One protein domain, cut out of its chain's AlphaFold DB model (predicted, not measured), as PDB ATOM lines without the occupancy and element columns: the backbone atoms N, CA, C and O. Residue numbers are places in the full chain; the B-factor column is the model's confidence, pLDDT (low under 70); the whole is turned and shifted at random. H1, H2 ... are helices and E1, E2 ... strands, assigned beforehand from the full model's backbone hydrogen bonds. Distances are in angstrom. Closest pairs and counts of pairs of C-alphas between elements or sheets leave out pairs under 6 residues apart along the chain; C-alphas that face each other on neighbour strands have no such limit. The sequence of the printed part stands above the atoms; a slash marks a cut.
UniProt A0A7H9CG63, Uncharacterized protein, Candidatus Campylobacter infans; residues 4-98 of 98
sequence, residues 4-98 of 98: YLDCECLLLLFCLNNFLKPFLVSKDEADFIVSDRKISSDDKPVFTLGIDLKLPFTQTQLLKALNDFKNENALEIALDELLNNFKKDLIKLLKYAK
ATOM      1  N   TYR A   4     373.797 436.363 378.696       96.75
ATOM      2  CA  TYR A   4     372.772 435.338 378.538       96.75
ATOM      3  C   TYR A   4     371.403 436.001 378.342       96.75
ATOM      4  O   TYR A   4     371.081 436.968 379.031       96.75
ATOM      5  N   LEU A   5     370.601 435.506 377.395       96.62
ATOM      6  CA  LEU A   5     369.252 436.017 377.140       96.62
ATOM      7  C   LEU A   5     368.213 435.121 377.817       96.62
ATOM      8  O   LEU A   5     368.162 433.925 377.537       96.62
ATOM      9  N   ASP A   6     367.352 435.718 378.635       95.38
ATOM     10  CA  ASP A   6     366.189 435.065 379.241       95.38
ATOM     11  C   ASP A   6     364.942 435.929 379.021       95.38
ATOM     12  O   ASP A   6     364.503 436.671 379.900       95.38
ATOM     13  N   CYS A   7     364.388 435.869 377.812       94.94
ATOM     14  CA  CYS A   7     363.185 436.611 377.439       94.94
ATOM     15  C   CYS A   7     361.985 435.668 377.289       94.94
ATOM     16  O   CYS A   7     362.123 434.576 376.738       94.94
ATOM     17  N   GLU A   8     360.811 436.102 377.743       95.25
ATOM     18  CA  GLU A   8     359.541 435.385 377.571       95.25
ATOM     19  C   GLU A   8     358.960 435.637 376.173       95.25
ATOM     20  O   GLU A   8     358.460 434.724 375.510       95.25
ATOM     21  N   CYS A   9     359.095 436.863 375.662       94.69
ATOM     22  CA  CYS A   9     358.726 437.216 374.302       94.69
ATOM     23  C   CYS A   9     359.704 436.596 373.293       94.69
ATOM     24  O   CYS A   9     360.808 437.097 373.062       94.69
ATOM     25  N   LEU A  10     359.263 435.530 372.622       95.12
ATOM     26  CA  LEU A  10     360.062 434.797 371.634       95.12
ATOM     27  C   LEU A  10     360.522 435.665 370.455       95.12
ATOM     28  O   LEU A  10     361.620 435.467 369.937       95.12
ATOM     29  N   LEU A  11     359.707 436.637 370.034       94.75
ATOM     30  CA  LEU A  11     360.077 437.548 368.949       94.75
ATOM     31  C   LEU A  11     361.245 438.447 369.367       94.75
ATOM     32  O   LEU A  11     362.221 438.583 368.632       94.75
ATOM     33  N   LEU A  12     361.167 439.018 370.570       93.38
ATOM     34  CA  LEU A  12     362.232 439.843 371.123       93.38
ATOM     35  C   LEU A  12     363.499 439.013 371.348       93.38
ATOM     36  O   LEU A  12     364.580 439.439 370.942       93.38
ATOM     37  N   LEU A  13     363.360 437.802 371.897       95.62
ATOM     38  CA  LEU A  13     364.457 436.849 372.050       95.62
ATOM     39  C   LEU A  13     365.145 436.566 370.709       95.62
ATOM     40  O   LEU A  13     366.371 436.588 370.625       95.62
ATOM     41  N   PHE A  14     364.377 436.318 369.647       95.81
ATOM     42  CA  PHE A  14     364.916 436.068 368.312       95.81
ATOM     43  C   PHE A  14     365.666 437.286 367.753       95.81
ATOM     44  O   PHE A  14     366.775 437.148 367.228       95.81
ATOM     45  N   CYS A  15     365.102 438.487 367.897       93.81
ATOM     46  CA  CYS A  15     365.754 439.726 367.477       93.81
ATOM     47  C   CYS A  15     367.068 439.961 368.238       93.81
ATOM     48  O   CYS A  15     368.109 440.186 367.620       93.81
ATOM     49  N   LEU A  16     367.044 439.848 369.568       95.31
ATOM     50  CA  LEU A  16     368.223 440.016 370.418       95.31
ATOM     51  C   LEU A  16     369.292 438.965 370.120       95.31
ATOM     52  O   LEU A  16     370.467 439.316 370.047       95.31
ATOM     53  N   ASN A  17     368.900 437.711 369.872       95.44
ATOM     54  CA  ASN A  17     369.833 436.655 369.486       95.44
ATOM     55  C   ASN A  17     370.617 437.016 368.217       95.44
ATOM     56  O   ASN A  17     371.814 436.753 368.130       95.44
ATOM     57  N   ASN A  18     369.955 437.639 367.240       94.12
ATOM     58  CA  ASN A  18     370.608 438.081 366.011       94.12
ATOM     59  C   ASN A  18     371.505 439.304 366.249       94.12
ATOM     60  O   ASN A  18     372.648 439.321 365.791       94.12
ATOM     61  N   PHE A  19     371.020 440.310 366.979       92.38
ATOM     62  CA  PHE A  19     371.760 441.561 367.182       92.38
ATOM     63  C   PHE A  19     372.942 441.435 368.144       92.38
ATOM     64  O   PHE A  19     373.951 442.118 367.965       92.38
ATOM     65  N   LEU A  20     372.827 440.579 369.158       95.19
ATOM     66  CA  LEU A  20     373.827 440.410 370.211       95.19
ATOM     67  C   LEU A  20     374.681 439.156 370.028       95.19
ATOM     68  O   LEU A  20     375.511 438.882 370.889       95.19
ATOM     69  N   LYS A  21     374.537 438.433 368.909       94.44
ATOM     70  CA  LYS A  21     375.232 437.167 368.615       94.44
ATOM     71  C   LYS A  21     376.715 437.118 369.029       94.44
ATOM     72  O   LYS A  21     377.104 436.107 369.605       94.44
ATOM     73  N   PRO A  22     377.548 438.158 368.803       95.06
ATOM     74  CA  PRO A  22     378.962 438.128 369.194       95.06
ATOM     75  C   PRO A  22     379.213 438.105 370.711       95.06
ATOM     76  O   PRO A  22     380.330 437.826 371.139       95.06
ATOM     77  N   PHE A  23     378.207 438.442 371.518       95.94
ATOM     78  CA  PHE A  23     378.295 438.589 372.971       95.94
ATOM     79  C   PHE A  23     377.612 437.447 373.733       95.94
ATOM     80  O   PHE A  23     377.704 437.408 374.959       95.94
ATOM     81  N   LEU A  24     376.904 436.551 373.040       96.88
ATOM     82  CA  LEU A  24     376.108 435.504 373.676       96.88
ATOM     83  C   LEU A  24     376.974 434.346 374.153       96.88
ATOM     84  O   LEU A  24     377.800 433.825 373.404       96.88
ATOM     85  N   VAL A  25     376.735 433.924 375.389       97.25
ATOM     86  CA  VAL A  25     377.392 432.776 376.022       97.25
ATOM     87  C   VAL A  25     376.383 431.964 376.840       97.25
ATOM     88  O   VAL A  25     375.210 432.335 376.953       97.25
ATOM     89  N   SER A  26     376.822 430.842 377.413       95.19
ATOM     90  CA  SER A  26     376.010 430.068 378.357       95.19
ATOM     91  C   SER A  26     375.714 430.874 379.627       95.19
ATOM     92  O   SER A  26     376.424 431.825 379.969       95.19
ATOM     93  N   LYS A  27     374.667 430.478 380.363       93.06
ATOM     94  CA  LYS A  27     374.288 431.152 381.610       93.06
ATOM     95  C   LYS A  27     375.451 431.216 382.598       93.06
ATOM     96  O   LYS A  27     375.605 432.251 383.229       93.06
ATOM     97  N   ASP A  28     376.285 430.182 382.693       92.06
ATOM     98  CA  ASP A  28     377.401 430.109 383.649       92.06
ATOM     99  C   ASP A  28     378.534 431.085 383.318       92.06
ATOM    100  O   ASP A  28     379.116 431.694 384.215       92.06
ATOM    101  N   GLU A  29     378.786 431.326 382.035       93.44
ATOM    102  CA  GLU A  29     379.874 432.190 381.564       93.44
ATOM    103  C   GLU A  29     379.475 433.663 381.413       93.44
ATOM    104  O   GLU A  29     380.339 434.513 381.186       93.44
ATOM    105  N   ALA A  30     378.177 433.966 381.481       94.25
ATOM    106  CA  ALA A  30     377.661 435.317 381.293       94.25
ATOM    107  C   ALA A  30     378.081 436.268 382.422       94.25
ATOM    108  O   ALA A  30     378.051 435.895 383.595       94.25
ATOM    109  N   ASP A  31     378.392 437.515 382.073       93.00
ATOM    110  CA  ASP A  31     378.603 438.589 383.046       93.00
ATOM    111  C   ASP A  31     377.258 438.965 383.706       93.00
ATOM    112  O   ASP A  31     377.201 439.252 384.896       93.00
ATOM    113  N   PHE A  32     376.167 438.949 382.929       94.50
ATOM    114  CA  PHE A  32     374.814 439.286 383.380       94.50
ATOM    115  C   PHE A  32     373.730 438.723 382.446       94.50
ATOM    116  O   PHE A  32     374.016 438.245 381.340       94.50
ATOM    117  N   ILE A  33     372.476 438.774 382.900       95.69
ATOM    118  CA  ILE A  33     371.298 438.279 382.174       95.69
ATOM    119  C   ILE A  33     370.548 439.458 381.553       95.69
ATOM    120  O   ILE A  33     370.360 440.473 382.212       95.69
ATOM    121  N   VAL A  34     370.082 439.330 380.309       96.25
ATOM    122  CA  VAL A  34     369.142 440.282 379.693       96.25
ATOM    123  C   VAL A  34     367.762 439.642 379.610       96.25
ATOM    124  O   VAL A  34     367.614 438.557 379.043       96.25
ATOM    125  N   SER A  35     366.755 440.324 380.147       95.94
ATOM    126  CA  SER A  35     365.376 439.842 380.196       95.94
ATOM    127  C   SER A  35     364.376 440.919 379.789       95.94
ATOM    128  O   SER A  35     364.652 442.111 379.877       95.94
ATOM    129  N   ASP A  36     363.198 440.502 379.344       94.88
ATOM    130  CA  ASP A  36     362.031 441.351 379.096       94.88
ATOM    131  C   ASP A  36     361.032 441.360 380.259       94.88
ATOM    132  O   ASP A  36     360.007 442.041 380.204       94.88
ATOM    133  N   ARG A  37     361.342 440.624 381.328       93.94
ATOM    134  CA  ARG A  37     360.549 440.550 382.548       93.94
ATOM    135  C   ARG A  37     361.443 440.737 383.761       93.94
ATOM    136  O   ARG A  37     362.650 440.517 383.720       93.94
ATOM    137  N   LYS A  38     360.836 441.140 384.873       88.88
ATOM    138  CA  LYS A  38     361.561 441.255 386.135       88.88
ATOM    139  C   LYS A  38     361.824 439.852 386.679       88.88
ATOM    140  O   LYS A  38     360.886 439.156 387.061       88.88
ATOM    141  N   ILE A  39     363.092 439.459 386.715       88.81
ATOM    142  CA  ILE A  39     363.547 438.182 387.268       88.81
ATOM    143  C   ILE A  39     364.353 438.472 388.529       88.81
ATOM    144  O   ILE A  39     365.175 439.385 388.556       88.81
ATOM    145  N   SER A  40     364.113 437.688 389.574       78.44
ATOM    146  CA  SER A  40     365.003 437.622 390.727       78.44
ATOM    147  C   SER A  40     366.033 436.534 390.454       78.44
ATOM    148  O   SER A  40     365.678 435.357 390.402       78.44
ATOM    149  N   SER A  41     367.289 436.915 390.240       76.56
ATOM    150  CA  SER A  41     368.408 435.974 390.279       76.56
ATOM    151  C   SER A  41     369.404 436.412 391.333       76.56
ATOM    152  O   SER A  41     369.896 437.536 391.279       76.56
ATOM    153  N   ASP A  42     369.706 435.508 392.260       72.25
ATOM    154  CA  ASP A  42     370.665 435.763 393.336       72.25
ATOM    155  C   ASP A  42     372.115 435.744 392.825       72.25
ATOM    156  O   ASP A  42     372.974 436.439 393.356       72.25
ATOM    157  N   ASP A  43     372.386 434.992 391.751       83.38
ATOM    158  CA  ASP A  43     373.758 434.716 391.307       83.38
ATOM    159  C   ASP A  43     374.306 435.707 390.274       83.38
ATOM    160  O   ASP A  43     375.521 435.784 390.083       83.38
ATOM    161  N   LYS A  44     373.438 436.419 389.541       88.62
ATOM    162  CA  LYS A  44     373.848 437.310 388.441       88.62
ATOM    163  C   LYS A  44     372.971 438.555 388.361       88.62
ATOM    164  O   LYS A  44     371.763 438.443 388.570       88.62
ATOM    165  N   PRO A  45     373.536 439.718 387.997       92.19
ATOM    166  CA  PRO A  45     372.740 440.909 387.751       92.19
ATOM    167  C   PRO A  45     371.851 440.727 386.512       92.19
ATOM    168  O   PRO A  45     372.205 440.018 385.561       92.19
ATOM    169  N   VAL A  46     370.681 441.368 386.533       94.69
ATOM    170  CA  VAL A  46     369.662 441.268 385.479       94.69
ATOM    171  C   VAL A  46     369.411 442.641 384.879       94.69
ATOM    172  O   VAL A  46     368.960 443.548 385.569       94.69
ATOM    173  N   PHE A  47     369.657 442.764 383.580       95.75
ATOM    174  CA  PHE A  47     369.273 443.904 382.764       95.75
ATOM    175  C   PHE A  47     367.872 443.668 382.188       95.75
ATOM    176  O   PHE A  47     367.667 442.777 381.358       95.75
ATOM    177  N   THR A  48     366.901 444.463 382.616       95.81
ATOM    178  CA  THR A  48     365.484 444.307 382.283       95.81
ATOM    179  C   THR A  48     365.026 445.349 381.262       95.81
ATOM    180  O   THR A  48     364.934 446.550 381.537       95.81
ATOM    181  N   LEU A  49     364.653 444.886 380.073       95.00
ATOM    182  CA  LEU A  49     364.059 445.706 379.020       95.00
ATOM    183  C   LEU A  49     362.690 446.239 379.474       95.00
ATOM    184  O   LEU A  49     361.875 445.519 380.041       95.00
ATOM    185  N   GLY A  50     362.444 447.531 379.255       92.12
ATOM    186  CA  GLY A  50     361.295 448.271 379.790       92.12
ATOM    187  C   GLY A  50     361.560 448.951 381.142       92.12
ATOM    188  O   GLY A  50     360.895 449.945 381.470       92.12
ATOM    189  N   ILE A  51     362.564 448.490 381.894       92.94
ATOM    190  CA  ILE A  51     362.994 449.094 383.163       92.94
ATOM    191  C   ILE A  51     364.303 449.854 382.949       92.94
ATOM    192  O   ILE A  51     364.269 451.086 382.945       92.94
ATOM    193  N   ASP A  52     365.392 449.131 382.681       94.31
ATOM    194  CA  ASP A  52     366.750 449.673 382.519       94.31
ATOM    195  C   ASP A  52     366.945 450.329 381.146       94.31
ATOM    196  O   ASP A  52     367.708 451.279 380.986       94.31
ATOM    197  N   LEU A  53     366.180 449.876 380.147       95.31
ATOM    198  CA  LEU A  53     366.084 450.514 378.837       95.31
ATOM    199  C   LEU A  53     364.625 450.638 378.415       95.31
ATOM    200  O   LEU A  53     363.930 449.638 378.234       95.31
ATOM    201  N   LYS A  54     364.147 451.871 378.235       93.75
ATOM    202  CA  LYS A  54     362.770 452.132 377.800       93.75
ATOM    203  C   LYS A  54     362.540 451.699 376.352       93.75
ATOM    204  O   LYS A  54     363.424 451.799 375.507       93.75
ATOM    205  N   LEU A  55     361.324 451.223 376.090       90.19
ATOM    206  CA  LEU A  55     360.846 450.829 374.767       90.19
ATOM    207  C   LEU A  55     360.146 452.018 374.074       90.19
ATOM    208  O   LEU A  55     359.436 452.758 374.759       90.19
ATOM    209  N   PRO A  56     360.262 452.174 372.740       92.75
ATOM    210  CA  PRO A  56     361.161 451.445 371.844       92.75
ATOM    211  C   PRO A  56     362.602 451.976 371.927       92.75
ATOM    212  O   PRO A  56     362.839 453.111 372.332       92.75
ATOM    213  N   PHE A  57     363.562 451.167 371.485       93.81
ATOM    214  CA  PHE A  57     364.975 451.537 371.429       93.81
ATOM    215  C   PHE A  57     365.607 451.134 370.096       93.81
ATOM    216  O   PHE A  57     365.132 450.246 369.389       93.81
ATOM    217  N   THR A  58     366.720 451.781 369.771       94.12
ATOM    218  CA  THR A  58     367.597 451.429 368.650       94.12
ATOM    219  C   THR A  58     368.687 450.451 369.093       94.12
ATOM    220  O   THR A  58     369.007 450.340 370.277       94.12
ATOM    221  N   GLN A  59     369.329 449.779 368.133       92.38
ATOM    222  CA  GLN A  59     370.461 448.889 368.413       92.38
ATOM    223  C   GLN A  59     371.620 449.618 369.115       92.38
ATOM    224  O   GLN A  59     372.229 449.070 370.031       92.38
ATOM    225  N   THR A  60     371.904 450.866 368.733       95.25
ATOM    226  CA  THR A  60     372.956 451.677 369.363       95.25
ATOM    227  C   THR A  60     372.618 452.012 370.812       95.25
ATOM    228  O   THR A  60     373.488 451.913 371.676       95.25
ATOM    229  N   GLN A  61     371.359 452.362 371.099       96.44
ATOM    230  CA  GLN A  61     370.901 452.594 372.471       96.44
ATOM    231  C   GLN A  61     371.014 451.327 373.321       96.44
ATOM    232  O   GLN A  61     371.499 451.408 374.446       96.44
ATOM    233  N   LEU A  62     370.642 450.168 372.766       96.00
ATOM    234  CA  LEU A  62     370.789 448.880 373.442       96.00
ATOM    235  C   LEU A  62     372.256 448.586 373.783       96.00
ATOM    236  O   LEU A  62     372.572 448.331 374.938       96.00
ATOM    237  N   LEU A  63     373.164 448.665 372.807       95.69
ATOM    238  CA  LEU A  63     374.585 448.377 373.035       95.69
ATOM    239  C   LEU A  63     375.222 449.335 374.042       95.69
ATOM    240  O   LEU A  63     376.005 448.897 374.884       95.69
ATOM    241  N   LYS A  64     374.873 450.625 373.975       96.06
ATOM    242  CA  LYS A  64     375.345 451.618 374.941       96.06
ATOM    243  C   LYS A  64     374.860 451.274 376.350       96.06
ATOM    244  O   LYS A  64     375.684 451.164 377.249       96.06
ATOM    245  N   ALA A  65     373.557 451.043 376.521       96.44
ATOM    246  CA  ALA A  65     372.969 450.743 377.825       96.44
ATOM    247  C   ALA A  65     373.542 449.457 378.444       96.44
ATOM    248  O   ALA A  65     373.850 449.433 379.629       96.44
ATOM    249  N   LEU A  66     373.758 448.413 377.639       96.12
ATOM    250  CA  LEU A  66     374.369 447.167 378.108       96.12
ATOM    251  C   LEU A  66     375.828 447.363 378.559       96.12
ATOM    252  O   LEU A  66     376.267 446.760 379.538       96.12
ATOM    253  N   ASN A  67     376.591 448.207 377.859       94.88
ATOM    254  CA  ASN A  67     377.968 448.507 378.240       94.88
ATOM    255  C   ASN A  67     378.037 449.367 379.509       94.88
ATOM    256  O   ASN A  67     378.869 449.100 380.374       94.88
ATOM    257  N   ASP A  68     377.153 450.360 379.626       95.19
ATOM    258  CA  ASP A  68     377.027 451.203 380.817       95.19
ATOM    259  C   ASP A  68     376.671 450.332 382.038       95.19
ATOM    260  O   ASP A  68     377.406 450.339 383.024       95.19
ATOM    261  N   PHE A  69     375.673 449.449 381.908       94.69
ATOM    262  CA  PHE A  69     375.280 448.492 382.948       94.69
ATOM    263  C   PHE A  69     376.431 447.578 383.392       94.69
ATOM    264  O   PHE A  69     376.628 447.330 384.582       94.69
ATOM    265  N   LYS A  70     377.239 447.080 382.449       92.94
ATOM    266  CA  LYS A  70     378.417 446.267 382.780       92.94
ATOM    267  C   LYS A  70     379.426 447.052 383.628       92.94
ATOM    268  O   LYS A  70     380.005 446.498 384.560       92.94
ATOM    269  N   ASN A  71     379.674 448.310 383.275       91.94
ATOM    270  CA  ASN A  71     380.669 449.138 383.953       91.94
ATOM    271  C   ASN A  71     380.201 449.556 385.352       91.94
ATOM    272  O   ASN A  71     381.015 449.562 386.270       91.94
ATOM    273  N   GLU A  72     378.913 449.859 385.514       90.06
ATOM    274  CA  GLU A  72     378.304 450.164 386.815       90.06
ATOM    275  C   GLU A  72     378.440 448.978 387.776       90.06
ATOM    276  O   GLU A  72     379.017 449.131 388.851       90.06
ATOM    277  N   ASN A  73     378.060 447.770 387.345       86.00
ATOM    278  CA  ASN A  73     378.232 446.564 388.165       86.00
ATOM    279  C   ASN A  73     379.710 446.289 388.504       86.00
ATOM    280  O   ASN A  73     380.039 445.894 389.620       86.00
ATOM    281  N   ALA A  74     380.630 446.501 387.555       85.69
ATOM    282  CA  ALA A  74     382.059 446.315 387.811       85.69
ATOM    283  C   ALA A  74     382.601 447.311 388.854       85.69
ATOM    284  O   ALA A  74     383.468 446.958 389.654       85.69
ATOM    285  N   LEU A  75     382.091 448.546 388.849       87.44
ATOM    286  CA  LEU A  75     382.438 449.564 389.835       87.44
ATOM    287  C   LEU A  75     381.906 449.205 391.227       87.44
ATOM    288  O   LEU A  75     382.652 449.329 392.197       87.44
ATOM    289  N   GLU A  76     380.657 448.746 391.323       85.56
ATOM    290  CA  GLU A  76     380.055 448.306 392.590       85.56
ATOM    291  C   GLU A  76     380.863 447.172 393.230       85.56
ATOM    292  O   GLU A  76     381.252 447.275 394.393       85.56
ATOM    293  N   ILE A  77     381.235 446.153 392.448       84.94
ATOM    294  CA  ILE A  77     382.072 445.042 392.928       84.94
ATOM    295  C   ILE A  77     383.425 445.550 393.449       84.94
ATOM    296  O   ILE A  77     383.859 445.168 394.537       84.94
ATOM    297  N   ALA A  78     384.094 446.433 392.701       88.94
ATOM    298  CA  ALA A  78     385.392 446.968 393.110       88.94
ATOM    299  C   ALA A  78     385.296 447.801 394.401       88.94
ATOM    300  O   ALA A  78     386.205 447.775 395.237       88.94
ATOM    301  N   LEU A  79     384.192 448.532 394.578       93.25
ATOM    302  CA  LEU A  79     383.921 449.299 395.789       93.25
ATOM    303  C   LEU A  79     383.699 448.376 396.994       93.25
ATOM    304  O   LEU A  79     384.295 448.602 398.050       93.25
ATOM    305  N   ASP A  80     382.910 447.315 396.831       90.38
ATOM    306  CA  ASP A  80     382.653 446.329 397.882       90.38
ATOM    307  C   ASP A  80     383.931 445.605 398.316       90.38
ATOM    308  O   ASP A  80     384.183 445.422 399.514       90.38
ATOM    309  N   GLU A  81     384.788 445.224 397.368       93.06
ATOM    310  CA  GLU A  81     386.097 444.643 397.673       93.06
ATOM    311  C   GLU A  81     386.985 445.619 398.455       93.06
ATOM    312  O   GLU A  81     387.579 445.238 399.472       93.06
ATOM    313  N   LEU A  82     387.046 446.885 398.030       96.00
ATOM    314  CA  LEU A  82     387.828 447.921 398.704       96.00
ATOM    315  C   LEU A  82     387.345 448.145 400.143       96.00
ATOM    316  O   LEU A  82     388.160 448.156 401.071       96.00
ATOM    317  N   LEU A  83     386.032 448.268 400.346       96.12
ATOM    318  CA  LEU A  83     385.425 448.442 401.668       96.12
ATOM    319  C   LEU A  83     385.702 447.239 402.576       96.12
ATOM    320  O   LEU A  83     386.064 447.404 403.746       96.12
ATOM    321  N   ASN A  84     385.590 446.023 402.040       93.69
ATOM    322  CA  ASN A  84     385.880 444.803 402.783       93.69
ATOM    323  C   ASN A  84     387.355 444.706 403.186       93.69
ATOM    324  O   ASN A  84     387.664 444.301 404.312       93.69
ATOM    325  N   ASN A  85     388.270 445.095 402.301       95.38
ATOM    326  CA  ASN A  85     389.700 445.115 402.594       95.38
ATOM    327  C   ASN A  85     390.040 446.176 403.646       95.38
ATOM    328  O   ASN A  85     390.688 445.857 404.644       95.38
ATOM    329  N   PHE A  86     389.493 447.386 403.512       97.12
ATOM    330  CA  PHE A  86     389.664 448.447 404.503       97.12
ATOM    331  C   PHE A  86     389.161 448.024 405.892       97.12
ATOM    332  O   PHE A  86     389.855 448.183 406.898       97.12
ATOM    333  N   LYS A  87     387.983 447.387 405.955       96.69
ATOM    334  CA  LYS A  87     387.427 446.828 407.197       96.69
ATOM    335  C   LYS A  87     388.353 445.779 407.819       96.69
ATOM    336  O   LYS A  87     388.558 445.793 409.035       96.69
ATOM    337  N   LYS A  88     388.925 444.877 407.013       95.81
ATOM    338  CA  LYS A  88     389.885 443.864 407.490       95.81
ATOM    339  C   LYS A  88     391.136 444.513 408.081       95.81
ATOM    340  O   LYS A  88     391.607 444.057 409.123       95.81
ATOM    341  N   ASP A  89     391.654 445.563 407.456       95.94
ATOM    342  CA  ASP A  89     392.877 446.227 407.910       95.94
ATOM    343  C   ASP A  89     392.663 447.042 409.190       95.94
ATOM    344  O   ASP A  89     393.480 446.942 410.109       95.94
ATOM    345  N   LEU A  90     391.523 447.726 409.334       95.50
ATOM    346  CA  LEU A  90     391.138 448.354 410.606       95.50
ATOM    347  C   LEU A  90     391.072 447.336 411.752       95.50
ATOM    348  O   LEU A  90     391.592 447.586 412.840       95.50
ATOM    349  N   ILE A  91     390.478 446.164 411.507       95.31
ATOM    350  CA  ILE A  91     390.399 445.094 412.511       95.31
ATOM    351  C   ILE A  91     391.797 444.608 412.906       95.31
ATOM    352  O   ILE A  91     392.031 444.343 414.087       95.31
ATOM    353  N   LYS A  92     392.733 444.483 411.955       94.75
ATOM    354  CA  LYS A  92     394.123 444.117 412.268       94.75
ATOM    355  C   LYS A  92     394.768 445.176 413.158       94.75
ATOM    356  O   LYS A  92     395.288 444.820 414.209       94.75
ATOM    357  N   LEU A  93     394.689 446.455 412.786       94.69
ATOM    358  CA  LEU A  93     395.291 447.550 413.557       94.69
ATOM    359  C   LEU A  93     394.766 447.607 414.997       94.69
ATOM    360  O   LEU A  93     395.558 447.699 415.931       94.69
ATOM    361  N   LEU A  94     393.453 447.462 415.193       93.06
ATOM    362  CA  LEU A  94     392.848 447.433 416.530       93.06
ATOM    363  C   LEU A  94     393.304 446.236 417.376       93.06
ATOM    364  O   LEU A  94     393.382 446.351 418.596       93.06
ATOM    365  N   LYS A  95     393.609 445.092 416.750       90.31
ATOM    366  CA  LYS A  95     394.166 443.924 417.449       90.31
ATOM    367  C   LYS A  95     395.621 444.128 417.867       90.31
ATOM    368  O   LYS A  95     396.000 443.591 418.895       90.31
ATOM    369  N   TYR A  96     396.411 444.869 417.089       83.88
ATOM    370  CA  TYR A  96     397.807 445.187 417.423       83.88
ATOM    371  C   TYR A  96     397.944 446.319 418.449       83.88
ATOM    372  O   TYR A  96     398.958 446.398 419.130       83.88
ATOM    373  N   ALA A  97     396.947 447.202 418.552       73.94
ATOM    374  CA  ALA A  97     396.929 448.312 419.509       73.94
ATOM    375  C   ALA A  97     396.499 447.904 420.936       73.94
ATOM    376  O   ALA A  97     396.377 448.768 421.804       73.94
ATOM    377  N   LYS A  98     396.231 446.615 421.161       55.59
ATOM    378  CA  LYS A  98     395.834 446.023 422.441       55.59
ATOM    379  C   LYS A  98     396.949 445.127 422.960       55.59
ATOM    380  O   LYS A  98     397.142 445.126 424.192       55.59
TER     381      LYS A  98
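What this domain is: This is residues 4 to 98 of the 98 residues of an uncharacterized protein of Candidatus Campylobacter infans (UniProt A0A7H9CG63). The model is a small head with one long helical arm: the head holds a little sheet of three short strands, E1, E2 and E3, with H1 near E1 and E2, and the long helix H2 passes E2 and E3 with its residues 65 to 73. Beyond the head, residues 75 to 98, of which 75 to 96 belong to H2, stick out as a single free arm that makes the length. The printed part has 95 residues with two named helices and three named strands, in the order E1, H1, E2, E3, H2; the sheet runs E1, E2, E3, all parallel, and the class is mostly helix. The whole is only just loose, close to extended, with a radius of gyration of the C-alphas of 18.4 A and spans of 65 by 24 by 23 A.

How they stand to each other: E1, residues 4 to 6, is an edge strand and the parallel neighbour of E2, residues 32 to 35, at 29 degrees; N 6 and O 34 are 2.9 A apart, within hydrogen-bond range. H1, residues 10 to 19, is on the sheet but only grazes it, with its residues 12 to 17; the closest C-alphas of E1 and H1 are those of Leu 5 and Leu 13, 7.0 A apart. E1, H1 and E2 form a strand-helix-strand unit, two parallel neighbour strands with a helix between them along the chain, and its crossover is left-handed. E3, residues 46 to 48, is the other edge strand, parallel to E2 at 28 degrees, with N 47 and O 33 at 2.8 A, within hydrogen-bond range. H2, residues 59 to 96, is also on the sheet but only grazes it, with its residues 65 to 73; the closest C-alphas of E3 and H2 are those of Phe 47 and Phe 69, 7.6 A apart. H1 and H2 are close but not clearly touching, with the C-alphas of Phe 19 and Gln 59 closest at 7.5 A, and their lines are about perpendicular at 83 degrees. In H1 and H2 every O i to N i+4 pair is within hydrogen-bond range.

Where its parts are: E1 begins at C-alpha 4, (372.772, 435.338, 378.538), and measures 6.6 A from first to last C-alpha. H1 measures 14.2 A, E2 10.0 A and E3 6.1 A. H2 measures 56.2 A, from C-alpha 59 at (370.461, 448.889, 368.413) to C-alpha 96 at (397.807, 445.187, 417.423).

The domain as a whole: The two C-alphas farthest apart are those of Leu 11 and Lys 98, 64.9 A. Without the free stretch, the body has 71 residues and spans 28 by 24 by 23 A. The printed part has no cut; the link from H1 to E2, 12 residues, is long. The mean pLDDT of the printed part is 92.4, and residue 98, the chain's last, is under 70.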